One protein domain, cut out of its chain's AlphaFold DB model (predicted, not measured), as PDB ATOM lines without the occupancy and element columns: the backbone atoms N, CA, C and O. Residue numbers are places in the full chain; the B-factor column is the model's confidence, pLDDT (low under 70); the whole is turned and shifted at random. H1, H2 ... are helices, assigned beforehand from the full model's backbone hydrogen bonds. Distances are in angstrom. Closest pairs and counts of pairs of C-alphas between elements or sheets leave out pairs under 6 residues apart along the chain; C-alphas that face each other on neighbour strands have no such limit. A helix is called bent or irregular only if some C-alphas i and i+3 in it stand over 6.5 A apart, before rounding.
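What this domain is: This is residues 58 to 245 of the 245 residues of an uncharacterized protein of Treponema denticola AL-2 (UniProt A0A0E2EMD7). Two long helices, H1 and H6, run in opposite directions along a rod, side by side where residues 76 to 95 of H1 meet residues 194 to 213 of H6; toward one end H2 and H5 each pack on H6 and H3 packs on H2, H5 and residues 88 to 95 of H1, making a thicker head, while H7 folds back along residues 199 to 217 of H6. The five helices H1, H3, H5, H6 and H7 form an up-and-down bundle, each running against the one before it, with the first residues of H1 making one tip of the rod and the link from H5 to H6 making the other. The printed part has 188 residues with seven named helices, H1 to H7 in chain order, and no named strand; its class is all helix. The whole is loose, with a radius of gyration of the C-alphas of 23.2 A and spans of 85 by 29 by 20 A.

How they stand to each other: H6, residues 180 to 219, is the hub, touching four helices. With residues 194 to 213 alone it touches H1, residues 58 to 97, opposite ways at a shallow tilt of 21 degrees; the closest C-alphas are those of Glu 91 and Met 198, 6.2 A apart. H6 and H7, residues 223 to 244, form a hairpin at a shallow tilt of 19 degrees, closest at C-alphas Ile 210 and Ile 234, 5.4 A. H5, residues 145 to 164, and H6 form a hairpin at a steep tilt of 45 degrees, closest at C-alphas Glu 157 and Trp 180, 6.7 A. H2, residues 99 to 106, touches H6 at C-alphas Leu 105 and Ile 183, 7.1 A. H3, residues 113 to 133, touches H5 at C-alphas Ile 123 and Ile 156, 6.1 A, with a shallow tilt of 33 degrees, only just short of steep. H3 also touches H2 at C-alphas Ile 102 and Ala 120, 5.7 A, and H1 at C-alphas Ile 95 and Lys 124, 6.8 A. H4, residues 136 to 139, is close but not clearly touching H7, at C-alphas Lys 137 and Tyr 240, 7.0 A. H1 and H5 are apart. Every O i to N i+4 pair is within hydrogen-bond range in H1 and H5, against 2 of 4 in H2, 16 of 17 in H3, 31 of 36 in H6 and 15 of 18 in H7; H4 is too short for such a pair.

Where its parts are: H1 runs 58.7 A from C-alpha 58 at (-34.254, 73.094, 49.212). H6 measures 57.4 A, has a kink of 31 degrees near residue 187, and is irregular, C-alphas 215 and 218 being 7.5 A apart. H7 is 30.7 A long, ends with C-alpha 244 at (6.699, 60.087, 30.829), and is only just irregular, with C-alphas 229 and 232 at 6.50 A. H3, 29.6 A long, has a kink of 30 degrees near residue 123; H5 spans 28.2 A.

The domain as a whole: The C-alphas farthest apart, Glu 58 and Gly 173, are 85.3 A apart. The printed part has no cut. The link from H5 to H6, residues 165 to 179, is long. The mean pLDDT of the printed part is 93.0; residues 172 to 174 are under 70.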
ATOM      1  N   GLU A  58     -35.687  72.833  49.398       84.75
ATOM      2  CA  GLU A  58     -34.254  73.094  49.212       84.75
ATOM      3  C   GLU A  58     -33.415  71.810  49.333       84.75
ATOM      4  O   GLU A  58     -32.533  71.565  48.507       84.75
ATOM      5  N   ILE A  59     -33.729  70.945  50.305       87.50
ATOM      6  CA  ILE A  59     -33.094  69.625  50.448       87.50
ATOM      7  C   ILE A  59     -33.381  68.740  49.232       87.50
ATOM      8  O   ILE A  59     -32.466  68.102  48.711       87.50
ATOM      9  N   ASP A  60     -34.628  68.695  48.767       90.38
ATOM     10  CA  ASP A  60     -35.024  67.879  47.621       90.38
ATOM     11  C   ASP A  60     -34.347  68.364  46.332       90.38
ATOM     12  O   ASP A  60     -33.853  67.552  45.546       90.38
ATOM     13  N   GLU A  61     -34.238  69.681  46.136       90.44
ATOM     14  CA  GLU A  61     -33.506  70.268  45.013       90.44
ATOM     15  C   GLU A  61     -32.008  69.938  45.081       90.44
ATOM     16  O   GLU A  61     -31.413  69.529  44.080       90.44
ATOM     17  N   GLN A  62     -31.389  70.059  46.259       89.81
ATOM     18  CA  GLN A  62     -29.983  69.702  46.446       89.81
ATOM     19  C   GLN A  62     -29.743  68.204  46.208       89.81
ATOM     20  O   GLN A  62     -28.763  67.829  45.561       89.81
ATOM     21  N   ASN A  63     -30.646  67.341  46.677       90.50
ATOM     22  CA  ASN A  63     -30.580  65.902  46.443       90.50
ATOM     23  C   ASN A  63     -30.740  65.562  44.960       90.50
ATOM     24  O   ASN A  63     -30.014  64.712  44.452       90.50
ATOM     25  N   LYS A  64     -31.630  66.255  44.244       93.56
ATOM     26  CA  LYS A  64     -31.787  66.083  42.799       93.56
ATOM     27  C   LYS A  64     -30.501  66.438  42.048       93.56
ATOM     28  O   LYS A  64     -30.033  65.627  41.256       93.56
ATOM     29  N   LYS A  65     -29.880  67.580  42.366       93.56
ATOM     30  CA  LYS A  65     -28.583  67.988  41.788       93.56
ATOM     31  C   LYS A  65     -27.487  66.952  42.059       93.56
ATOM     32  O   LYS A  65     -26.741  66.599  41.153       93.56
ATOM     33  N   ARG A  66     -27.431  66.407  43.282       93.19
ATOM     34  CA  ARG A  66     -26.498  65.321  43.636       93.19
ATOM     35  C   ARG A  66     -26.728  64.065  42.806       93.19
ATOM     36  O   ARG A  66     -25.760  63.460  42.363       93.19
ATOM     37  N   MET A  67     -27.982  63.662  42.604       94.50
ATOM     38  CA  MET A  67     -28.297  62.489  41.785       94.50
ATOM     39  C   MET A  67     -27.901  62.693  40.319       94.50
ATOM     40  O   MET A  67     -27.341  61.782  39.718       94.50
ATOM     41  N   GLU A  68     -28.147  63.877  39.755       94.75
ATOM     42  CA  GLU A  68     -27.755  64.205  38.377       94.75
ATOM     43  C   GLU A  68     -26.228  64.149  38.189       94.75
ATOM     44  O   GLU A  68     -25.738  63.470  37.282       94.75
ATOM     45  N   ASP A  69     -25.466  64.770  39.094       94.81
ATOM     46  CA  ASP A  69     -24.000  64.729  39.066       94.81
ATOM     47  C   ASP A  69     -23.443  63.315  39.294       94.81
ATOM     48  O   ASP A  69     -22.422  62.930  38.716       94.81
ATOM     49  N   GLU A  70     -24.114  62.505  40.111       95.25
ATOM     50  CA  GLU A  70     -23.733  61.118  40.363       95.25
ATOM     51  C   GLU A  70     -23.900  60.235  39.117       95.25
ATOM     52  O   GLU A  70     -23.026  59.417  38.811       95.25
ATOM     53  N   GLU A  71     -24.974  60.420  38.349       96.00
ATOM     54  CA  GLU A  71     -25.159  59.727  37.069       96.00
ATOM     55  C   GLU A  71     -24.139  60.180  36.014       96.00
ATOM     56  O   GLU A  71     -23.584  59.356  35.270       96.00
ATOM     57  N   LEU A  72     -23.802  61.474  35.991       95.19
ATOM     58  CA  LEU A  72     -22.733  61.984  35.137       95.19
ATOM     59  C   LEU A  72     -21.380  61.367  35.521       95.19
ATOM     60  O   LEU A  72     -20.661  60.868  34.652       95.19
ATOM     61  N   ARG A  73     -21.058  61.296  36.818       95.62
ATOM     62  CA  ARG A  73     -19.843  60.647  37.335       95.62
ATOM     63  C   ARG A  73     -19.726  59.198  36.869       95.62
ATOM     64  O   ARG A  73     -18.666  58.800  36.384       95.62
ATOM     65  N   LYS A  74     -20.800  58.409  36.978       96.44
ATOM     66  CA  LYS A  74     -20.828  57.014  36.501       96.44
ATOM     67  C   LYS A  74     -20.574  56.927  34.997       96.44
ATOM     68  O   LYS A  74     -19.802  56.079  34.544       96.44
ATOM     69  N   THR A  75     -21.173  57.834  34.229       96.12
ATOM     70  CA  THR A  75     -20.982  57.908  32.776       96.12
ATOM     71  C   THR A  75     -19.529  58.219  32.412       96.12
ATOM     72  O   THR A  75     -18.955  57.545  31.554       96.12
ATOM     73  N   LEU A  76     -18.899  59.184  33.093       95.69
ATOM     74  CA  LEU A  76     -17.484  59.508  32.887       95.69
ATOM     75  C   LEU A  76     -16.558  58.376  33.303       95.69
ATOM     76  O   LEU A  76     -15.581  58.100  32.610       95.69
ATOM     77  N   PHE A  77     -16.870  57.687  34.399       95.25
ATOM     78  CA  PHE A  77     -16.100  56.528  34.828       95.25
ATOM     79  C   PHE A  77     -16.111  55.426  33.760       95.25
ATOM     80  O   PHE A  77     -15.050  54.915  33.400       95.25
ATOM     81  N   ARG A  78     -17.280  55.133  33.174       97.25
ATOM     82  CA  ARG A  78     -17.399  54.173  32.065       97.25
ATOM     83  C   ARG A  78     -16.586  54.604  30.843       97.25
ATOM     84  O   ARG A  78     -15.799  53.810  30.337       97.25
ATOM     85  N   ARG A  79     -16.714  55.862  30.406       97.06
ATOM     86  CA  ARG A  79     -15.945  56.403  29.265       97.06
ATOM     87  C   ARG A  79     -14.436  56.377  29.514       97.06
ATOM     88  O   ARG A  79     -13.672  56.038  28.619       97.06
ATOM     89  N   SER A  80     -13.996  56.696  30.731       96.38
ATOM     90  CA  SER A  80     -12.589  56.567  31.123       96.38
ATOM     91  C   SER A  80     -12.108  55.117  31.020       96.38
ATOM     92  O   SER A  80     -10.994  54.893  30.547       96.38
ATOM     93  N   GLY A  81     -12.936  54.153  31.436       97.31
ATOM     94  CA  GLY A  81     -12.652  52.724  31.288       97.31
ATOM     95  C   GLY A  81     -12.528  52.301  29.823       97.31
ATOM     96  O   GLY A  81     -11.571  51.632  29.461       97.31
ATOM     97  N   GLU A  82     -13.414  52.777  28.945       97.75
ATOM     98  CA  GLU A  82     -13.319  52.521  27.498       97.75
ATOM     99  C   GLU A  82     -11.997  53.030  26.898       97.75
ATOM    100  O   GLU A  82     -11.427  52.387  26.018       97.75
ATOM    101  N   ILE A  83     -11.477  54.165  27.379       97.62
ATOM    102  CA  ILE A  83     -10.169  54.678  26.947       97.62
ATOM    103  C   ILE A  83      -9.022  53.795  27.468       97.62
ATOM    104  O   ILE A  83      -8.049  53.586  26.742       97.62
ATOM    105  N   ASP A  84      -9.121  53.246  28.684       95.94
ATOM    106  CA  ASP A  84      -8.120  52.300  29.203       95.94
ATOM    107  C   ASP A  84      -8.110  50.981  28.412       95.94
ATOM    108  O   ASP A  84      -7.037  50.463  28.099       95.94
ATOM    109  N   GLU A  85      -9.275  50.475  28.006       96.88
ATOM    110  CA  GLU A  85      -9.362  49.293  27.138       96.88
ATOM    111  C   GLU A  85      -8.739  49.555  25.759       96.88
ATOM    112  O   GLU A  85      -7.971  48.735  25.243       96.88
ATOM    113  N   LYS A  86      -8.994  50.733  25.170       97.44
ATOM    114  CA  LYS A  86      -8.323  51.154  23.927       97.44
ATOM    115  C   LYS A  86      -6.807  51.234  24.106       97.44
ATOM    116  O   LYS A  86      -6.083  50.764  23.232       97.44
ATOM    117  N   LEU A  87      -6.335  51.788  25.226       96.75
ATOM    118  CA  LEU A  87      -4.911  51.837  25.555       96.75
ATOM    119  C   LEU A  87      -4.308  50.427  25.560       96.75
ATOM    120  O   LEU A  87      -3.342  50.184  24.842       96.75
ATOM    121  N   LYS A  88      -4.915  49.476  26.276       95.69
ATOM    122  CA  LYS A  88      -4.438  48.084  26.306       95.69
ATOM    123  C   LYS A  88      -4.417  47.437  24.922       95.69
ATOM    124  O   LYS A  88      -3.463  46.740  24.569       95.69
ATOM    125  N   ALA A  89      -5.439  47.682  24.105       96.56
ATOM    126  CA  ALA A  89      -5.489  47.179  22.736       96.56
ATOM    127  C   ALA A  89      -4.381  47.771  21.843       96.56
ATOM    128  O   ALA A  89      -3.820  47.057  21.000       96.56
ATOM    129  N   ASP A  90      -4.059  49.053  22.018       97.25
ATOM    130  CA  ASP A  90      -2.987  49.729  21.289       97.25
ATOM    131  C   ASP A  90      -1.601  49.257  21.747       97.25
ATOM    132  O   ASP A  90      -0.770  48.942  20.895       97.25
ATOM    133  N   GLU A  91      -1.371  49.092  23.055       97.00
ATOM    134  CA  GLU A  91      -0.138  48.509  23.609       97.00
ATOM    135  C   GLU A  91       0.129  47.120  22.995       97.00
ATOM    136  O   GLU A  91       1.178  46.868  22.393       97.00
ATOM    137  N   ARG A  92      -0.867  46.223  23.004       96.06
ATOM    138  CA  ARG A  92      -0.747  44.904  22.350       96.06
ATOM    139  C   ARG A  92      -0.523  45.012  20.837       96.06
ATOM    140  O   ARG A  92       0.106  44.144  20.227       96.06
ATOM    141  N   ARG A  93      -1.054  46.049  20.179       96.25
ATOM    142  CA  ARG A  93      -0.836  46.293  18.742       96.25
ATOM    143  C   ARG A  93       0.605  46.706  18.449       96.25
ATOM    144  O   ARG A  93       1.125  46.260  17.428       96.25
ATOM    145  N   VAL A  94       1.238  47.496  19.318       96.94
ATOM    146  CA  VAL A  94       2.665  47.841  19.205       96.94
ATOM    147  C   VAL A  94       3.503  46.564  19.178       96.94
ATOM    148  O   VAL A  94       4.271  46.370  18.241       96.94
ATOM    149  N   ILE A  95       3.272  45.633  20.109       95.62
ATOM    150  CA  ILE A  95       4.021  44.366  20.176       95.62
ATOM    151  C   ILE A  95       3.827  43.520  18.919       95.62
ATOM    152  O   ILE A  95       4.795  43.026  18.349       95.62
ATOM    153  N   ARG A  96       2.589  43.389  18.424       92.81
ATOM    154  CA  ARG A  96       2.323  42.630  17.188       92.81
ATOM    155  C   ARG A  96       3.107  43.158  15.983       92.81
ATOM    156  O   ARG A  96       3.469  42.374  15.114       92.81
ATOM    157  N   ARG A  97       3.383  44.464  15.927       93.44
ATOM    158  CA  ARG A  97       4.167  45.088  14.848       93.44
ATOM    159  C   ARG A  97       5.674  44.854  14.978       93.44
ATOM    160  O   ARG A  97       6.378  45.034  13.990       93.44
ATOM    161  N   LEU A  98       6.162  44.435  16.146       92.44
ATOM    162  CA  LEU A  98       7.582  44.137  16.368       92.44
ATOM    163  C   LEU A  98       8.026  42.801  15.783       92.44
ATOM    164  O   LEU A  98       9.225  42.571  15.678       92.44
ATOM    165  N   TYR A  99       7.094  41.947  15.367       87.62
ATOM    166  CA  TYR A  99       7.413  40.614  14.868       87.62
ATOM    167  C   TYR A  99       8.441  40.628  13.720       87.62
ATOM    168  O   TYR A  99       9.482  39.979  13.822       87.62
ATOM    169  N   GLU A 100       8.227  41.443  12.680       87.75
ATOM    170  CA  GLU A 100       9.194  41.539  11.575       87.75
ATOM    171  C   GLU A 100      10.500  42.251  11.938       87.75
ATOM    172  O   GLU A 100      11.559  41.747  11.558       87.75
ATOM    173  N   PRO A 101      10.496  43.367  12.692       91.06
ATOM    174  CA  PRO A 101      11.720  43.922  13.265       91.06
ATOM    175  C   PRO A 101      12.564  42.891  14.024       91.06
ATOM    176  O   PRO A 101      13.769  42.822  13.802       91.06
ATOM    177  N   ILE A 102      11.938  42.052  14.856       90.56
ATOM    178  CA  ILE A 102      12.625  41.006  15.620       90.56
ATOM    179  C   ILE A 102      13.176  39.927  14.683       90.56
ATOM    180  O   ILE A 102      14.349  39.571  14.773       90.56
ATOM    181  N   LYS A 103      12.368  39.428  13.742       86.44
ATOM    182  CA  LYS A 103      12.802  38.410  12.771       86.44
ATOM    183  C   LYS A 103      13.995  38.886  11.938       86.44
ATOM    184  O   LYS A 103      14.898  38.104  11.636       86.44
ATOM    185  N   ASN A 104      14.031  40.175  11.603       87.94
ATOM    186  CA  ASN A 104      15.131  40.777  10.856       87.94
ATOM    187  C   ASN A 104      16.468  40.757  11.612       87.94
ATOM    188  O   ASN A 104      17.499  40.678  10.945       87.94
ATOM    189  N   LEU A 105      16.471  40.735  12.954       87.00
ATOM    190  CA  LEU A 105      17.699  40.588  13.755       87.00
ATOM    191  C   LEU A 105      18.438  39.281  13.449       87.00
ATOM    192  O   LEU A 105      19.661  39.222  13.531       87.00
ATOM    193  N   PHE A 106      17.699  38.238  13.072       86.00
ATOM    194  CA  PHE A 106      18.245  36.903  12.843       86.00
ATOM    195  C   PHE A 106      18.306  36.527  11.359       86.00
ATOM    196  O   PHE A 106      18.773  35.442  11.027       86.00
ATOM    197  N   LYS A 107      17.865  37.397  10.439       81.69
ATOM    198  CA  LYS A 107      17.646  37.062   9.017       81.69
ATOM    199  C   LYS A 107      18.843  36.407   8.323       81.69
ATOM    200  O   LYS A 107      18.645  35.520   7.501       81.69
ATOM    201  N   ALA A 108      20.066  36.822   8.654       81.19
ATOM    202  CA  ALA A 108      21.292  36.268   8.073       81.19
ATOM    203  C   ALA A 108      21.665  34.872   8.618       81.19
ATOM    204  O   ALA A 108      22.499  34.181   8.035       81.19
ATOM    205  N   ASN A 109      21.053  34.458   9.726       79.31
ATOM    206  CA  ASN A 109      21.403  33.274  10.509       79.31
ATOM    207  C   ASN A 109      20.337  32.169  10.435       79.31
ATOM    208  O   ASN A 109      20.604  31.032  10.827       79.31
ATOM    209  N   ILE A 110      19.153  32.499   9.914       76.00
ATOM    210  CA  ILE A 110      18.013  31.590   9.785       76.00
ATOM    211  C   ILE A 110      18.238  30.633   8.614       76.00
ATOM    212  O   ILE A 110      18.365  31.057   7.464       76.00
ATOM    213  N   LYS A 111      18.217  29.328   8.902       78.69
ATOM    214  CA  LYS A 111      18.154  28.272   7.876       78.69
ATOM    215  C   LYS A 111      16.864  27.466   7.943       78.69
ATOM    216  O   LYS A 111      16.402  26.991   6.908       78.69
ATOM    217  N   CYS A 112      16.254  27.342   9.119       79.88
ATOM    218  CA  CYS A 112      14.914  26.799   9.280       79.88
ATOM    219  C   CYS A 112      13.990  27.804   9.966       79.88
ATOM    220  O   CYS A 112      14.389  28.597  10.812       79.88
ATOM    221  N   GLU A 113      12.715  27.751   9.597       80.94
ATOM    222  CA  GLU A 113      11.721  28.703  10.080       80.94
ATOM    223  C   GLU A 113      11.386  28.498  11.567       80.94
ATOM    224  O   GLU A 113      11.282  29.466  12.308       80.94
ATOM    225  N   LEU A 114      11.297  27.254  12.048       83.50
ATOM    226  CA  LEU A 114      10.882  26.961  13.430       83.50
ATOM    227  C   LEU A 114      11.809  27.553  14.518       83.50
ATOM    228  O   LEU A 114      11.294  28.166  15.460       83.50
ATOM    229  N   PRO A 115      13.148  27.427  14.439       85.88
ATOM    230  CA  PRO A 115      14.034  28.064  15.416       85.88
ATOM    231  C   PRO A 115      13.986  29.592  15.332       85.88
ATOM    232  O   PRO A 115      14.049  30.256  16.364       85.88
ATOM    233  N   ALA A 116      13.769  30.143  14.135       84.69
ATOM    234  CA  ALA A 116      13.607  31.579  13.937       84.69
ATOM    235  C   ALA A 116      12.356  32.117  14.637       84.69
ATOM    236  O   ALA A 116      12.413  33.151  15.301       84.69
ATOM    237  N   LEU A 117      11.240  31.387  14.517       87.50
ATOM    238  CA  LEU A 117      10.003  31.683  15.236       87.50
ATOM    239  C   LEU A 117      10.242  31.653  16.744       87.50
ATOM    240  O   LEU A 117       9.852  32.579  17.441       87.50
ATOM    241  N   THR A 118      10.944  30.632  17.240       89.62
ATOM    242  CA  THR A 118      11.226  30.491  18.676       89.62
ATOM    243  C   THR A 118      12.086  31.644  19.198       89.62
ATOM    244  O   THR A 118      11.773  32.220  20.235       89.62
ATOM    245  N   ALA A 119      13.142  32.023  18.473       89.31
ATOM    246  CA  ALA A 119      13.992  33.155  18.836       89.31
ATOM    247  C   ALA A 119      13.210  34.479  18.867       89.31
ATOM    248  O   ALA A 119      13.431  35.307  19.750       89.31
ATOM    249  N   ALA A 120      12.284  34.668  17.922       92.19
ATOM    250  CA  ALA A 120      11.442  35.854  17.882       92.19
ATOM    251  C   ALA A 120      10.399  35.883  19.010       92.19
ATOM    252  O   ALA A 120      10.173  36.940  19.604       92.19
ATOM    253  N   GLU A 121       9.793  34.737  19.328       94.12
ATOM    254  CA  GLU A 121       8.801  34.618  20.399       94.12
ATOM    255  C   GLU A 121       9.405  34.885  21.781       94.12
ATOM    256  O   GLU A 121       8.771  35.585  22.554       94.12
ATOM    257  N   ILE A 122      10.658  34.498  22.061       95.62
ATOM    258  CA  ILE A 122      11.334  34.847  23.334       95.62
ATOM    259  C   ILE A 122      11.275  36.359  23.610       95.62
ATOM    260  O   ILE A 122      10.954  36.794  24.713       95.62
ATOM    261  N   ILE A 123      11.562  37.178  22.595       95.94
ATOM    262  CA  ILE A 123      11.533  38.640  22.730       95.94
ATOM    263  C   ILE A 123      10.087  39.138  22.820       95.94
ATOM    264  O   ILE A 123       9.779  40.035  23.605       95.94
ATOM    265  N   LYS A 124       9.193  38.587  21.994       95.56
ATOM    266  CA  LYS A 124       7.798  39.029  21.921       95.56
ATOM    267  C   LYS A 124       7.035  38.727  23.211       95.56
ATOM    268  O   LYS A 124       6.292  39.593  23.671       95.56
ATOM    269  N   ASP A 125       7.229  37.539  23.768       95.69
ATOM    270  CA  ASP A 125       6.575  37.064  24.984       95.69
ATOM    271  C   ASP A 125       7.013  37.888  26.189       95.69
ATOM    272  O   ASP A 125       6.158  38.383  26.916       95.69
ATOM    273  N   GLU A 126       8.312  38.160  26.330       97.00
ATOM    274  CA  GLU A 126       8.826  39.036  27.385       97.00
ATOM    275  C   GLU A 126       8.180  40.435  27.324       97.00
ATOM    276  O   GLU A 126       7.695  40.959  28.330       97.00
ATOM    277  N   LEU A 127       8.121  41.055  26.137       96.94
ATOM    278  CA  LEU A 127       7.488  42.370  25.976       96.94
ATOM    279  C   LEU A 127       5.972  42.322  26.218       96.94
ATOM    280  O   LEU A 127       5.396  43.293  26.717       96.94
ATOM    281  N   LEU A 128       5.317  41.210  25.874       95.50
ATOM    282  CA  LEU A 128       3.890  41.003  26.116       95.50
ATOM    283  C   LEU A 128       3.595  40.841  27.603       95.50
ATOM    284  O   LEU A 128       2.663  41.470  28.103       95.50
ATOM    285  N   GLU A 129       4.430  40.098  28.325       95.62
ATOM    286  CA  GLU A 129       4.352  39.962  29.775       95.62
ATOM    287  C   GLU A 129       4.465  41.334  30.453       95.62
ATOM    288  O   GLU A 129       3.689  41.660  31.355       95.62
ATOM    289  N   ARG A 130       5.352  42.206  29.952       95.88
ATOM    290  CA  ARG A 130       5.478  43.585  30.451       95.88
ATOM    291  C   ARG A 130       4.206  44.404  30.256       95.88
ATOM    292  O   ARG A 130       3.885  45.223  31.114       95.88
ATOM    293  N   VAL A 131       3.482  44.213  29.156       95.00
ATOM    294  CA  VAL A 131       2.196  44.896  28.927       95.00
ATOM    295  C   VAL A 131       1.098  44.343  29.831       95.00
ATOM    296  O   VAL A 131       0.271  45.115  30.323       95.00
ATOM    297  N   ASP A 132       1.079  43.033  30.058       92.88
ATOM    298  CA  ASP A 132      -0.031  42.371  30.741       92.88
ATOM    299  C   ASP A 132       0.074  42.458  32.268       92.88
ATOM    300  O   ASP A 132      -0.951  42.606  32.935       92.88
ATOM    301  N   TYR A 133       1.291  42.453  32.821       92.56
ATOM    302  CA  TYR A 133       1.499  42.349  34.269       92.56
ATOM    303  C   TYR A 133       2.147  43.571  34.924       92.56
ATOM    304  O   TYR A 133       2.055  43.712  36.145       92.56
ATOM    305  N   ASN A 134       2.743  44.494  34.159       92.69
ATOM    306  CA  ASN A 134       3.436  45.645  34.741       92.69
ATOM    307  C   ASN A 134       2.679  46.967  34.563       92.69
ATOM    308  O   ASN A 134       1.960  47.214  33.593       92.69
ATOM    309  N   ASN A 135       2.911  47.884  35.505       92.00
ATOM    310  CA  ASN A 135       2.447  49.263  35.404       92.00
ATOM    311  C   ASN A 135       3.398  50.092  34.524       92.00
ATOM    312  O   ASN A 135       4.315  50.755  35.018       92.00
ATOM    313  N   LEU A 136       3.168  50.079  33.210       94.00
ATOM    314  CA  LEU A 136       4.017  50.795  32.250       94.00
ATOM    315  C   LEU A 136       4.065  52.313  32.488       94.00
ATOM    316  O   LEU A 136       5.104  52.926  32.255       94.00
ATOM    317  N   LYS A 137       3.003  52.915  33.043       91.56
ATOM    318  CA  LYS A 137       2.964  54.353  33.382       91.56
ATOM    319  C   LYS A 137       3.983  54.747  34.454       91.56
ATOM    320  O   LYS A 137       4.317  55.921  34.576       91.56
ATOM    321  N   GLU A 138       4.438  53.787  35.252       92.81
ATOM    322  CA  GLU A 138       5.455  53.975  36.287       92.81
ATOM    323  C   GLU A 138       6.836  53.542  35.788       92.81
ATOM    324  O   GLU A 138       7.815  54.279  35.924       92.81
ATOM    325  N   LYS A 139       6.897  52.376  35.140       95.00
ATOM    326  CA  LYS A 139       8.149  51.775  34.670       95.00
ATOM    327  C   LYS A 139       8.792  52.509  33.496       95.00
ATOM    328  O   LYS A 139      10.012  52.500  33.383       95.00
ATOM    329  N   LEU A 140       8.002  53.177  32.656       95.38
ATOM    330  CA  LEU A 140       8.502  53.951  31.514       95.38
ATOM    331  C   LEU A 140       8.691  55.442  31.822       95.38
ATOM    332  O   LEU A 140       8.877  56.242  30.909       95.38
ATOM    333  N   THR A 141       8.667  55.832  33.098       93.75
ATOM    334  CA  THR A 141       9.001  57.207  33.487       93.75
ATOM    335  C   THR A 141      10.465  57.526  33.201       93.75
ATOM    336  O   THR A 141      11.320  56.637  33.182       93.75
ATOM    337  N   SER A 142      10.787  58.813  33.051       89.69
ATOM    338  CA  SER A 142      12.159  59.273  32.782       89.69
ATOM    339  C   SER A 142      13.194  58.798  33.816       89.69
ATOM    340  O   SER A 142      14.369  58.674  33.480       89.69
ATOM    341  N   LYS A 143      12.759  58.474  35.042       91.19
ATOM    342  CA  LYS A 143      13.609  57.966  36.131       91.19
ATOM    343  C   LYS A 143      13.848  56.457  36.077       91.19
ATOM    344  O   LYS A 143      14.976  56.019  36.264       91.19
ATOM    345  N   GLU A 144      12.800  55.675  35.834       94.25
ATOM    346  CA  GLU A 144      12.836  54.207  35.957       94.25
ATOM    347  C   GLU A 144      13.193  53.510  34.640       94.25
ATOM    348  O   GLU A 144      13.750  52.410  34.642       94.25
ATOM    349  N   ARG A 145      12.908  54.157  33.501       94.56
ATOM    350  CA  ARG A 145      12.961  53.544  32.166       94.56
ATOM    351  C   ARG A 145      14.291  52.873  31.855       94.56
ATOM    352  O   ARG A 145      14.290  51.787  31.289       94.56
ATOM    353  N   HIS A 146      15.419  53.495  32.206       95.44
ATOM    354  CA  HIS A 146      16.727  52.918  31.895       95.44
ATOM    355  C   HIS A 146      16.940  51.577  32.609       95.44
ATOM    356  O   HIS A 146      17.261  50.592  31.950       95.44
ATOM    357  N   GLY A 147      16.709  51.527  33.926       96.62
ATOM    358  CA  GLY A 147      16.820  50.287  34.701       96.62
ATOM    359  C   GLY A 147      15.830  49.233  34.216       96.62
ATOM    360  O   GLY A 147      16.213  48.096  33.962       96.62
ATOM    361  N   TYR A 148      14.591  49.645  33.952       97.38
ATOM    362  CA  TYR A 148      13.555  48.745  33.461       97.38
ATOM    363  C   TYR A 148      13.888  48.112  32.099       97.38
ATOM    364  O   TYR A 148      13.627  46.931  31.885       97.38
ATOM    365  N   ILE A 149      14.502  48.864  31.181       97.44
ATOM    366  CA  ILE A 149      14.973  48.319  29.900       97.44
ATOM    367  C   ILE A 149      16.099  47.304  30.115       97.44
ATOM    368  O   ILE A 149      16.115  46.275  29.444       97.44
ATOM    369  N   GLN A 150      17.021  47.549  31.053       98.00
ATOM    370  CA  GLN A 150      18.069  46.574  31.361       98.00
ATOM    371  C   GLN A 150      17.492  45.283  31.963       98.00
ATOM    372  O   GLN A 150      17.952  44.205  31.594       98.00
ATOM    373  N   ASP A 151      16.456  45.372  32.803       97.62
ATOM    374  CA  ASP A 151      15.756  44.197  33.344       97.62
ATOM    375  C   ASP A 151      15.101  43.361  32.231       97.62
ATOM    376  O   ASP A 151      15.219  42.135  32.219       97.62
ATOM    377  N   ILE A 152      14.457  44.018  31.257       98.12
ATOM    378  CA  ILE A 152      13.894  43.350  30.071       98.12
ATOM    379  C   ILE A 152      15.001  42.637  29.290       98.12
ATOM    380  O   ILE A 152      14.883  41.456  28.976       98.12
ATOM    381  N   LEU A 153      16.101  43.333  28.990       98.25
ATOM    382  CA  LEU A 153      17.215  42.753  28.235       98.25
ATOM    383  C   LEU A 153      17.844  41.564  28.964       98.25
ATOM    384  O   LEU A 153      18.206  40.585  28.317       98.25
ATOM    385  N   TYR A 154      17.953  41.633  30.288       98.00
ATOM    386  CA  TYR A 154      18.464  40.544  31.111       98.00
ATOM    387  C   TYR A 154      17.573  39.297  31.045       98.00
ATOM    388  O   TYR A 154      18.083  38.190  30.870       98.00
ATOM    389  N   ASN A 155      16.251  39.461  31.119       98.00
ATOM    390  CA  ASN A 155      15.321  38.341  30.987       98.00
ATOM    391  C   ASN A 155      15.402  37.692  29.599       98.00
ATOM    392  O   ASN A 155      15.556  36.474  29.497       98.00
ATOM    393  N   ILE A 156      15.422  38.504  28.535       97.94
ATOM    394  CA  ILE A 156      15.606  37.997  27.167       97.94
ATOM    395  C   ILE A 156      16.942  37.256  27.045       97.94
ATOM    396  O   ILE A 156      17.003  36.205  26.411       97.94
ATOM    397  N   GLU A 157      18.020  37.773  27.644       97.94
ATOM    398  CA  GLU A 157      19.342  37.142  27.609       97.94
ATOM    399  C   GLU A 157      19.316  35.721  28.181       97.94
ATOM    400  O   GLU A 157      19.925  34.816  27.600       97.94
ATOM    401  N   ILE A 158      18.634  35.521  29.314       97.62
ATOM    402  CA  ILE A 158      18.520  34.214  29.969       97.62
ATOM    403  C   ILE A 158      17.863  33.210  29.023       97.62
ATOM    404  O   ILE A 158      18.444  32.156  28.735       97.62
ATOM    405  N   ASP A 159      16.690  33.555  28.500       96.94
ATOM    406  CA  ASP A 159      15.909  32.650  27.661       96.94
ATOM    407  C   ASP A 159      16.569  32.422  26.303       96.94
ATOM    408  O   ASP A 159      16.618  31.292  25.803       96.94
ATOM    409  N   TYR A 160      17.185  33.461  25.738       95.88
ATOM    410  CA  TYR A 160      17.948  33.350  24.504       95.88
ATOM    411  C   TYR A 160      19.158  32.424  24.661       95.88
ATOM    412  O   TYR A 160      19.385  31.548  23.825       95.88
ATOM    413  N   LYS A 161      19.919  32.532  25.758       95.31
ATOM    414  CA  LYS A 161      21.023  31.600  26.039       95.31
ATOM    415  C   LYS A 161      20.523  30.169  26.217       95.31
ATOM    416  O   LYS A 161      21.151  29.240  25.706       95.31
ATOM    417  N   ALA A 162      19.392  29.976  26.894       94.62
ATOM    418  CA  ALA A 162      18.774  28.661  27.030       94.62
ATOM    419  C   ALA A 162      18.336  28.082  25.672       94.62
ATOM    420  O   ALA A 162      18.462  26.875  25.443       94.62
ATOM    421  N   PHE A 163      17.866  28.929  24.755       92.44
ATOM    422  CA  PHE A 163      17.573  28.565  23.370       92.44
ATOM    423  C   PHE A 163      18.833  28.149  22.601       92.44
ATOM    424  O   PHE A 163      18.840  27.072  22.002       92.44
ATOM    425  N   LEU A 164      19.927  28.915  22.689       91.50
ATOM    426  CA  LEU A 164      21.193  28.586  22.020       91.50
ATOM    427  C   LEU A 164      21.729  27.199  22.411       91.50
ATOM    428  O   LEU A 164      22.213  26.464  21.552       91.50
ATOM    429  N   LEU A 165      21.581  26.787  23.675       91.25
ATOM    430  CA  LEU A 165      21.988  25.449  24.141       91.25
ATOM    431  C   LEU A 165      21.201  24.301  23.485       91.25
ATOM    432  O   LEU A 165      21.668  23.160  23.461       91.25
ATOM    433  N   LYS A 166      19.996  24.578  22.975       88.88
ATOM    434  CA  LYS A 166      19.135  23.588  22.314       88.88
ATOM    435  C   LYS A 166      19.431  23.473  20.818       88.88
ATOM    436  O   LYS A 166      19.166  22.414  20.253       88.88
ATOM    437  N   ILE A 167      20.016  24.501  20.198       86.50
ATOM    438  CA  ILE A 167      20.285  24.554  18.752       86.50
ATOM    439  C   ILE A 167      21.062  23.335  18.225       86.50
ATOM    440  O   ILE A 167      20.593  22.733  17.259       86.50
ATOM    441  N   PRO A 168      22.172  22.881  18.847       85.00
ATOM    442  CA  PRO A 168      22.938  21.744  18.324       85.00
ATOM    443  C   PRO A 168      22.170  20.415  18.315       85.00
ATOM    444  O   PRO A 168      22.579  19.472  17.646       85.00
ATOM    445  N   ARG A 169      21.072  20.317  19.077       83.50
ATOM    446  CA  ARG A 169      20.224  19.118  19.150       83.50
ATOM    447  C   ARG A 169      19.165  19.085  18.051       83.50
ATOM    448  O   ARG A 169      18.434  18.102  17.950       83.50
ATOM    449  N   LEU A 170      19.034  20.156  17.268       79.31
ATOM    450  CA  LEU A 170      18.033  20.235  16.217       79.31
ATOM    451  C   LEU A 170      18.459  19.405  14.995       79.31
ATOM    452  O   LEU A 170      19.609  19.506  14.565       79.31
ATOM    453  N   PRO A 171      17.533  18.654  14.368       73.00
ATOM    454  CA  PRO A 171      17.832  17.833  13.190       73.00
ATOM    455  C   PRO A 171      18.368  18.640  12.003       73.00
ATOM    456  O   PRO A 171      19.083  18.106  11.162       73.00
ATOM    457  N   CYS A 172      18.025  19.930  11.931       69.94
ATOM    458  CA  CYS A 172      18.480  20.826  10.879       69.94
ATOM    459  C   CYS A 172      19.972  21.181  10.965       69.94
ATOM    460  O   CYS A 172      20.501  21.674   9.971       69.94
ATOM    461  N   GLY A 173      20.637  20.933  12.108       59.28
ATOM    462  CA  GLY A 173      22.094  20.790  12.293       59.28
ATOM    463  C   GLY A 173      23.019  21.905  11.783       59.28
ATOM    464  O   GLY A 173      24.235  21.764  11.842       59.28
ATOM    465  N   THR A 174      22.473  22.990  11.240       68.62
ATOM    466  CA  THR A 174      23.208  23.977  10.438       68.62
ATOM    467  C   THR A 174      22.883  25.421  10.819       68.62
ATOM    468  O   THR A 174      23.472  26.341  10.241       68.62
ATOM    469  N   GLU A 175      21.963  25.620  11.766       73.88
ATOM    470  CA  GLU A 175      21.622  26.918  12.353       73.88
ATOM    471  C   GLU A 175      22.858  27.489  13.060       73.88
ATOM    472  O   GLU A 175      23.483  26.809  13.874       73.88
ATOM    473  N   ASN A 176      23.205  28.739  12.766       82.06
ATOM    474  CA  ASN A 176      24.304  29.435  13.429       82.06
ATOM    475  C   ASN A 176      23.784  30.758  13.978       82.06
ATOM    476  O   ASN A 176      23.977  31.805  13.360       82.06
ATOM    477  N   TYR A 177      23.051  30.691  15.090       88.44
ATOM    478  CA  TYR A 177      22.544  31.890  15.749       88.44
ATOM    479  C   TYR A 177      23.689  32.689  16.380       88.44
ATOM    480  O   TYR A 177      24.608  32.093  16.944       88.44
ATOM    481  N   PRO A 178      23.626  34.026  16.295       90.88
ATOM    482  CA  PRO A 178      24.641  34.904  16.860       90.88
ATOM    483  C   PRO A 178      24.712  34.782  18.386       90.88
ATOM    484  O   PRO A 178      23.732  34.466  19.066       90.88
ATOM    485  N   ALA A 179      25.880  35.071  18.953       92.50
ATOM    486  CA  ALA A 179      26.010  35.158  20.402       92.50
ATOM    487  C   ALA A 179      25.229  36.367  20.946       92.50
ATOM    488  O   ALA A 179      25.062  37.376  20.263       92.50
ATOM    489  N   TRP A 180      24.828  36.330  22.224       94.38
ATOM    490  CA  TRP A 180      24.111  37.448  22.862       94.38
ATOM    491  C   TRP A 180      24.801  38.806  22.660       94.38
ATOM    492  O   TRP A 180      24.155  39.802  22.353       94.38
ATOM    493  N   ARG A 181      26.134  38.839  22.783       95.06
ATOM    494  CA  ARG A 181      26.936  40.060  22.622       95.06
ATOM    495  C   ARG A 181      26.762  40.713  21.245       95.06
ATOM    496  O   ARG A 181      26.896  41.928  21.148       95.06
ATOM    497  N   GLU A 182      26.492  39.921  20.214       93.12
ATOM    498  CA  GLU A 182      26.325  40.392  18.839       93.12
ATOM    499  C   GLU A 182      24.931  40.987  18.618       93.12
ATOM    500  O   GLU A 182      24.818  42.016  17.963       93.12
ATOM    501  N   ILE A 183      23.886  40.400  19.213       93.62
ATOM    502  CA  ILE A 183      22.502  40.879  19.037       93.62
ATOM    503  C   ILE A 183      22.079  41.952  20.035       93.62
ATOM    504  O   ILE A 183      21.182  42.739  19.738       93.62
ATOM    505  N   ARG A 184      22.711  42.002  21.215       95.25
ATOM    506  CA  ARG A 184      22.328  42.909  22.304       95.25
ATOM    507  C   ARG A 184      22.191  44.368  21.849       95.25
ATOM    508  O   ARG A 184      21.180  44.960  22.210       95.25
ATOM    509  N   PRO A 185      23.125  44.967  21.082       95.75
ATOM    510  CA  PRO A 185      23.015  46.378  20.706       95.75
ATOM    511  C   PRO A 185      21.771  46.681  19.865       95.75
ATOM    512  O   PRO A 185      21.127  47.709  20.061       95.75
ATOM    513  N   ASP A 186      21.418  45.799  18.930       94.81
ATOM    514  CA  ASP A 186      20.265  46.009  18.052       94.81
ATOM    515  C   ASP A 186      18.953  45.657  18.752       94.81
ATOM    516  O   ASP A 186      17.948  46.347  18.569       94.81
ATOM    517  N   LEU A 187      18.978  44.665  19.644       95.81
ATOM    518  CA  LEU A 187      17.851  44.369  20.517       95.81
ATOM    519  C   LEU A 187      17.583  45.510  21.509       95.81
ATOM    520  O   LEU A 187      16.435  45.885  21.710       95.81
ATOM    521  N   GLU A 188      18.617  46.112  22.093       97.50
ATOM    522  CA  GLU A 188      18.474  47.269  22.980       97.50
ATOM    523  C   GLU A 188      17.837  48.453  22.248       97.50
ATOM    524  O   GLU A 188      16.914  49.074  22.778       97.50
ATOM    525  N   LYS A 189      18.238  48.731  21.001       96.88
ATOM    526  CA  LYS A 189      17.559  49.738  20.164       96.88
ATOM    527  C   LYS A 189      16.092  49.382  19.921       96.88
ATOM    528  O   LYS A 189      15.239  50.261  20.002       96.88
ATOM    529  N   LEU A 190      15.794  48.110  19.646       96.81
ATOM    530  CA  LEU A 190      14.428  47.630  19.429       96.81
ATOM    531  C   LEU A 190      13.564  47.815  20.682       96.81
ATOM    532  O   LEU A 190      12.458  48.342  20.583       96.81
ATOM    533  N   VAL A 191      14.073  47.444  21.859       97.56
ATOM    534  CA  VAL A 191      13.364  47.599  23.139       97.56
ATOM    535  C   VAL A 191      13.184  49.079  23.497       97.56
ATOM    536  O   VAL A 191      12.115  49.462  23.964       97.56
ATOM    537  N   ASN A 192      14.166  49.943  23.222       97.12
ATOM    538  CA  ASN A 192      13.990  51.390  23.389       97.12
ATOM    539  C   ASN A 192      12.907  51.940  22.446       97.12
ATOM    540  O   ASN A 192      12.011  52.648  22.895       97.12
ATOM    541  N   SER A 193      12.914  51.547  21.169       96.62
ATOM    542  CA  SER A 193      11.878  51.953  20.209       96.62
ATOM    543  C   SER A 193      10.481  51.461  20.607       96.62
ATOM    544  O   SER A 193       9.491  52.180  20.436       96.62
ATOM    545  N   TRP A 194      10.386  50.257  21.175       97.25
ATOM    546  CA  TRP A 194       9.158  49.754  21.788       97.25
ATOM    547  C   TRP A 194       8.712  50.637  22.957       97.25
ATOM    548  O   TRP A 194       7.552  51.044  22.988       97.25
ATOM    549  N   ALA A 195       9.616  50.971  23.881       97.25
ATOM    550  CA  ALA A 195       9.312  51.824  25.026       97.25
ATOM    551  C   ALA A 195       8.819  53.211  24.585       97.25
ATOM    552  O   ALA A 195       7.817  53.698  25.108       97.25
ATOM    553  N   ASP A 196       9.458  53.810  23.578       96.56
ATOM    554  CA  ASP A 196       9.039  55.091  23.005       96.56
ATOM    555  C   ASP A 196       7.640  54.998  22.374       96.56
ATOM    556  O   ASP A 196       6.782  55.843  22.635       96.56
ATOM    557  N   SER A 197       7.363  53.920  21.632       97.44
ATOM    558  CA  SER A 197       6.034  53.670  21.053       97.44
ATOM    559  C   SER A 197       4.958  53.502  22.136       97.44
ATOM    560  O   SER A 197       3.836  53.987  21.989       97.44
ATOM    561  N   MET A 198       5.287  52.835  23.247       97.44
ATOM    562  CA  MET A 198       4.382  52.698  24.391       97.44
ATOM    563  C   MET A 198       4.102  54.047  25.053       97.44
ATOM    564  O   MET A 198       2.950  54.350  25.367       97.44
ATOM    565  N   ILE A 199       5.131  54.881  25.228       97.06
ATOM    566  CA  ILE A 199       4.987  56.240  25.762       97.06
ATOM    567  C   ILE A 199       4.089  57.086  24.857       97.06
ATOM    568  O   ILE A 199       3.215  57.788  25.366       97.06
ATOM    569  N   GLU A 200       4.253  57.010  23.538       97.06
ATOM    570  CA  GLU A 200       3.431  57.748  22.575       97.06
ATOM    571  C   GLU A 200       1.949  57.348  22.660       97.06
ATOM    572  O   GLU A 200       1.063  58.206  22.775       97.06
ATOM    573  N   VAL A 201       1.673  56.042  22.673       97.44
ATOM    574  CA  VAL A 201       0.313  55.507  22.802       97.44
ATOM    575  C   VAL A 201      -0.308  55.918  24.141       97.44
ATOM    576  O   VAL A 201      -1.426  56.441  24.166       97.44
ATOM    577  N   MET A 202       0.417  55.754  25.255       96.88
ATOM    578  CA  MET A 202      -0.045  56.191  26.576       96.88
ATOM    579  C   MET A 202      -0.331  57.691  26.598       96.88
ATOM    580  O   MET A 202      -1.391  58.103  27.063       96.88
ATOM    581  N   SER A 203       0.576  58.504  26.060       97.19
ATOM    582  CA  SER A 203       0.433  59.960  26.009       97.19
ATOM    583  C   SER A 203      -0.804  60.377  25.222       97.19
ATOM    584  O   SER A 203      -1.547  61.251  25.662       97.19
ATOM    585  N   THR A 204      -1.068  59.714  24.096       97.88
ATOM    586  CA  THR A 204      -2.261  59.951  23.274       97.88
ATOM    587  C   THR A 204      -3.542  59.658  24.055       97.88
ATOM    588  O   THR A 204      -4.438  60.498  24.117       97.88
ATOM    589  N   ARG A 205      -3.620  58.501  24.721       97.38
ATOM    590  CA  ARG A 205      -4.812  58.099  25.488       97.38
ATOM    591  C   ARG A 205      -4.996  58.913  26.770       97.38
ATOM    592  O   ARG A 205      -6.125  59.183  27.170       97.38
ATOM    593  N   ILE A 206      -3.910  59.353  27.406       97.19
ATOM    594  CA  ILE A 206      -3.956  60.271  28.553       97.19
ATOM    595  C   ILE A 206      -4.504  61.640  28.126       97.19
ATOM    596  O   ILE A 206      -5.347  62.189  28.832       97.19
ATOM    597  N   LYS A 207      -4.085  62.169  26.969       98.00
ATOM    598  CA  LYS A 207      -4.641  63.413  26.408       98.00
ATOM    599  C   LYS A 207      -6.129  63.274  26.079       98.00
ATOM    600  O   LYS A 207      -6.907  64.111  26.518       98.00
ATOM    601  N   GLU A 208      -6.542  62.168  25.452       98.12
ATOM    602  CA  GLU A 208      -7.966  61.862  25.202       98.12
ATOM    603  C   GLU A 208      -8.785  61.852  26.506       98.12
ATOM    604  O   GLU A 208      -9.912  62.343  26.542       98.12
ATOM    605  N   LYS A 209      -8.221  61.337  27.612       97.25
ATOM    606  CA  LYS A 209      -8.873  61.405  28.929       97.25
ATOM    607  C   LYS A 209      -9.018  62.831  29.441       97.25
ATOM    608  O   LYS A 209     -10.081  63.159  29.958       97.25
ATOM    609  N   ILE A 210      -7.970  63.645  29.339       97.94
ATOM    610  CA  ILE A 210      -7.998  65.045  29.782       97.94
ATOM    611  C   ILE A 210      -9.074  65.808  29.004       97.94
ATOM    612  O   ILE A 210      -9.976  66.359  29.627       97.94
ATOM    613  N   GLU A 211      -9.055  65.730  27.673       97.94
ATOM    614  CA  GLU A 211     -10.049  66.370  26.798       97.94
ATOM    615  C   GLU A 211     -11.479  65.910  27.123       97.94
ATOM    616  O   GLU A 211     -12.409  66.715  27.188       97.94
ATOM    617  N   MET A 212     -11.663  64.612  27.387       97.62
ATOM    618  CA  MET A 212     -12.949  64.062  27.808       97.62
ATOM    619  C   MET A 212     -13.439  64.698  29.114       97.62
ATOM    620  O   MET A 212     -14.584  65.146  29.156       97.62
ATOM    621  N   TYR A 213     -12.597  64.789  30.147       97.56
ATOM    622  CA  TYR A 213     -12.974  65.440  31.407       97.56
ATOM    623  C   TYR A 213     -13.258  66.935  31.220       97.56
ATOM    624  O   TYR A 213     -14.247  67.441  31.749       97.56
ATOM    625  N   GLU A 214     -12.435  67.640  30.445       96.56
ATOM    626  CA  GLU A 214     -12.613  69.069  30.164       96.56
ATOM    627  C   GLU A 214     -13.949  69.350  29.469       96.56
ATOM    628  O   GLU A 214     -14.692  70.230  29.902       96.56
ATOM    629  N   SER A 215     -14.309  68.546  28.462       96.56
ATOM    630  CA  SER A 215     -15.566  68.689  27.707       96.56
ATOM    631  C   SER A 215     -16.839  68.490  28.546       96.56
ATOM    632  O   SER A 215     -17.940  68.851  28.126       96.56
ATOM    633  N   GLU A 216     -16.704  67.907  29.736       95.06
ATOM    634  CA  GLU A 216     -17.811  67.528  30.619       95.06
ATOM    635  C   GLU A 216     -17.865  68.408  31.881       95.06
ATOM    636  O   GLU A 216     -18.794  68.295  32.681       95.06
ATOM    637  N   LYS A 217     -16.906  69.331  32.045       93.62
ATOM    638  CA  LYS A 217     -16.752  70.183  33.233       93.62
ATOM    639  C   LYS A 217     -17.985  71.020  33.554       93.62
ATOM    640  O   LYS A 217     -18.397  71.105  34.713       93.62
ATOM    641  N   ASP A 218     -18.579  71.622  32.530       94.62
ATOM    642  CA  ASP A 218     -19.714  72.533  32.691       94.62
ATOM    643  C   ASP A 218     -21.044  71.807  32.912       94.62
ATOM    644  O   ASP A 218     -22.025  72.440  33.296       94.62
ATOM    645  N   LYS A 219     -21.076  70.481  32.721       94.94
ATOM    646  CA  LYS A 219     -22.280  69.670  32.932       94.94
ATOM    647  C   LYS A 219     -22.510  69.311  34.396       94.94
ATOM    648  O   LYS A 219     -23.639  69.006  34.760       94.94
ATOM    649  N   PHE A 220     -21.468  69.367  35.225       94.81
ATOM    650  CA  PHE A 220     -21.615  69.202  36.667       94.81
ATOM    651  C   PHE A 220     -22.250  70.440  37.296       94.81
ATOM    652  O   PHE A 220     -21.895  71.578  36.975       94.81
ATOM    653  N   ILE A 221     -23.149  70.218  38.243       94.50
ATOM    654  CA  ILE A 221     -23.892  71.275  38.921       94.50
ATOM    655  C   ILE A 221     -23.157  71.686  40.194       94.50
ATOM    656  O   ILE A 221     -22.939  72.875  40.442       94.50
ATOM    657  N   LEU A 222     -22.750  70.706  40.997       93.50
ATOM    658  CA  LEU A 222     -22.173  70.915  42.314       93.50
ATOM    659  C   LEU A 222     -20.655  71.145  42.239       93.50
ATOM    660  O   LEU A 222     -19.934  70.366  41.601       93.50
ATOM    661  N   PRO A 223     -20.126  72.180  42.921       94.19
ATOM    662  CA  PRO A 223     -18.691  72.459  42.941       94.19
ATOM    663  C   PRO A 223     -17.849  71.288  43.459       94.19
ATOM    664  O   PRO A 223     -16.776  71.017  42.921       94.19
ATOM    665  N   GLU A 224     -18.331  70.561  44.470       93.25
ATOM    666  CA  GLU A 224     -17.626  69.404  45.020       93.25
ATOM    667  C   GLU A 224     -17.439  68.289  43.981       93.25
ATOM    668  O   GLU A 224     -16.363  67.693  43.896       93.25
ATOM    669  N   TYR A 225     -18.441  68.056  43.130       94.12
ATOM    670  CA  TYR A 225     -18.366  67.057  42.070       94.12
ATOM    671  C   TYR A 225     -17.431  67.501  40.943       94.12
ATOM    672  O   TYR A 225     -16.674  66.669  40.447       94.12
ATOM    673  N   LYS A 226     -17.385  68.798  40.601       95.31
ATOM    674  CA  LYS A 226     -16.387  69.336  39.655       95.31
ATOM    675  C   LYS A 226     -14.962  69.063  40.128       95.31
ATOM    676  O   LYS A 226     -14.150  68.529  39.375       95.31
ATOM    677  N   ILE A 227     -14.672  69.352  41.394       95.12
ATOM    678  CA  ILE A 227     -13.336  69.132  41.957       95.12
ATOM    679  C   ILE A 227     -12.974  67.642  41.922       95.12
ATOM    680  O   ILE A 227     -11.891  67.270  41.466       95.12
ATOM    681  N   LEU A 228     -13.877  66.779  42.395       94.44
ATOM    682  CA  LEU A 228     -13.607  65.349  42.553       94.44
ATOM    683  C   LEU A 228     -13.596  64.581  41.227       94.44
ATOM    684  O   LEU A 228     -12.788  63.666  41.061       94.44
ATOM    685  N   CYS A 229     -14.488  64.924  40.298       95.06
ATOM    686  CA  CYS A 229     -14.725  64.149  39.080       95.06
ATOM    687  C   CYS A 229     -14.028  64.722  37.844       95.06
ATOM    688  O   CYS A 229     -13.858  63.984  36.877       95.06
ATOM    689  N   ILE A 230     -13.611  65.994  37.870       96.25
ATOM    690  CA  ILE A 230     -12.965  66.670  36.737       96.25
ATOM    691  C   ILE A 230     -11.559  67.133  37.109       96.25
ATOM    692  O   ILE A 230     -10.578  66.596  36.593       96.25
ATOM    693  N   ASP A 231     -11.437  68.079  38.043       96.25
ATOM    694  CA  ASP A 231     -10.157  68.753  38.291       96.25
ATOM    695  C   ASP A 231      -9.106  67.788  38.869       96.25
ATOM    696  O   ASP A 231      -7.941  67.795  38.455       96.25
ATOM    697  N   PHE A 232      -9.503  66.912  39.800       96.50
ATOM    698  CA  PHE A 232      -8.599  65.913  40.368       96.50
ATOM    699  C   PHE A 232      -8.113  64.887  39.321       96.50
ATOM    700  O   PHE A 232      -6.893  64.701  39.211       96.50
ATOM    701  N   PRO A 233      -8.987  64.235  38.523       96.69
ATOM    702  CA  PRO A 233      -8.550  63.356  37.440       96.69
ATOM    703  C   PRO A 233      -7.680  64.041  36.383       96.69
ATOM    704  O   PRO A 233      -6.688  63.439  35.968       96.69
ATOM    705  N   ILE A 234      -7.986  65.279  35.977       97.75
ATOM    706  CA  ILE A 234      -7.154  66.042  35.029       97.75
ATOM    707  C   ILE A 234      -5.749  66.218  35.601       97.75
ATOM    708  O   ILE A 234      -4.785  65.726  35.016       97.75
ATOM    709  N   LYS A 235      -5.630  66.781  36.811       97.81
ATOM    710  CA  LYS A 235      -4.335  67.002  37.474       97.81
ATOM    711  C   LYS A 235      -3.529  65.712  37.635       97.81
ATOM    712  O   LYS A 235      -2.302  65.703  37.506       97.81
ATOM    713  N   LYS A 236      -4.206  64.597  37.932       96.00
ATOM    714  CA  LYS A 236      -3.579  63.272  38.018       96.00
ATOM    715  C   LYS A 236      -3.010  62.834  36.662       96.00
ATOM    716  O   LYS A 236      -1.875  62.363  36.613       96.00
ATOM    717  N   ASN A 237      -3.771  62.997  35.583       96.31
ATOM    718  CA  ASN A 237      -3.363  62.629  34.225       96.31
ATOM    719  C   ASN A 237      -2.243  63.527  33.678       96.31
ATOM    720  O   ASN A 237      -1.274  63.009  33.127       96.31
ATOM    721  N   GLU A 238      -2.301  64.836  33.917       97.06
ATOM    722  CA  GLU A 238      -1.222  65.772  33.574       97.06
ATOM    723  C   GLU A 238       0.094  65.399  34.262       97.06
ATOM    724  O   GLU A 238       1.160  65.407  33.643       97.06
ATOM    725  N   LYS A 239       0.031  65.009  35.543       95.69
ATOM    726  CA  LYS A 239       1.205  64.531  36.279       95.69
ATOM    727  C   LYS A 239       1.797  63.275  35.640       95.69
ATOM    728  O   LYS A 239       3.019  63.173  35.552       95.69
ATOM    729  N   TYR A 240       0.964  62.327  35.205       94.06
ATOM    730  CA  TYR A 240       1.457  61.147  34.494       94.06
ATOM    731  C   TYR A 240       2.137  61.528  33.183       94.06
ATOM    732  O   TYR A 240       3.263  61.101  32.960       94.06
ATOM    733  N   LEU A 241       1.502  62.375  32.370       94.44
ATOM    734  CA  LEU A 241       2.064  62.827  31.098       94.44
ATOM    735  C   LEU A 241       3.427  63.504  31.293       94.44
ATOM    736  O   LEU A 241       4.375  63.206  30.575       94.44
ATOM    737  N   LYS A 242       3.552  64.354  32.318       94.69
ATOM    738  CA  LYS A 242       4.816  65.011  32.663       94.69
ATOM    739  C   LYS A 242       5.912  64.024  33.071       94.69
ATOM    740  O   LYS A 242       7.069  64.291  32.800       94.69
ATOM    741  N   ASN A 243       5.572  62.926  33.743       93.75
ATOM    742  CA  ASN A 243       6.562  61.950  34.207       93.75
ATOM    743  C   ASN A 243       7.058  61.003  33.099       93.75
ATOM    744  O   ASN A 243       8.081  60.341  33.286       93.75
ATOM    745  N   LEU A 244       6.318  60.895  31.992       91.00
ATOM    746  CA  LEU A 244       6.699  60.087  30.829       91.00
ATOM    747  C   LEU A 244       7.746  60.777  29.936       91.00
ATOM    748  O   LEU A 244       8.378  60.106  29.123       91.00
ATOM    749  N   HIS A 245       7.941  62.087  30.103       82.19
ATOM    750  CA  HIS A 245       8.917  62.906  29.381       82.19
ATOM    751  C   HIS A 245       9.999  63.445  30.329       82.19
ATOM    752  O   HIS A 245      11.113  63.709  29.829       82.19
TER     753      HIS A 245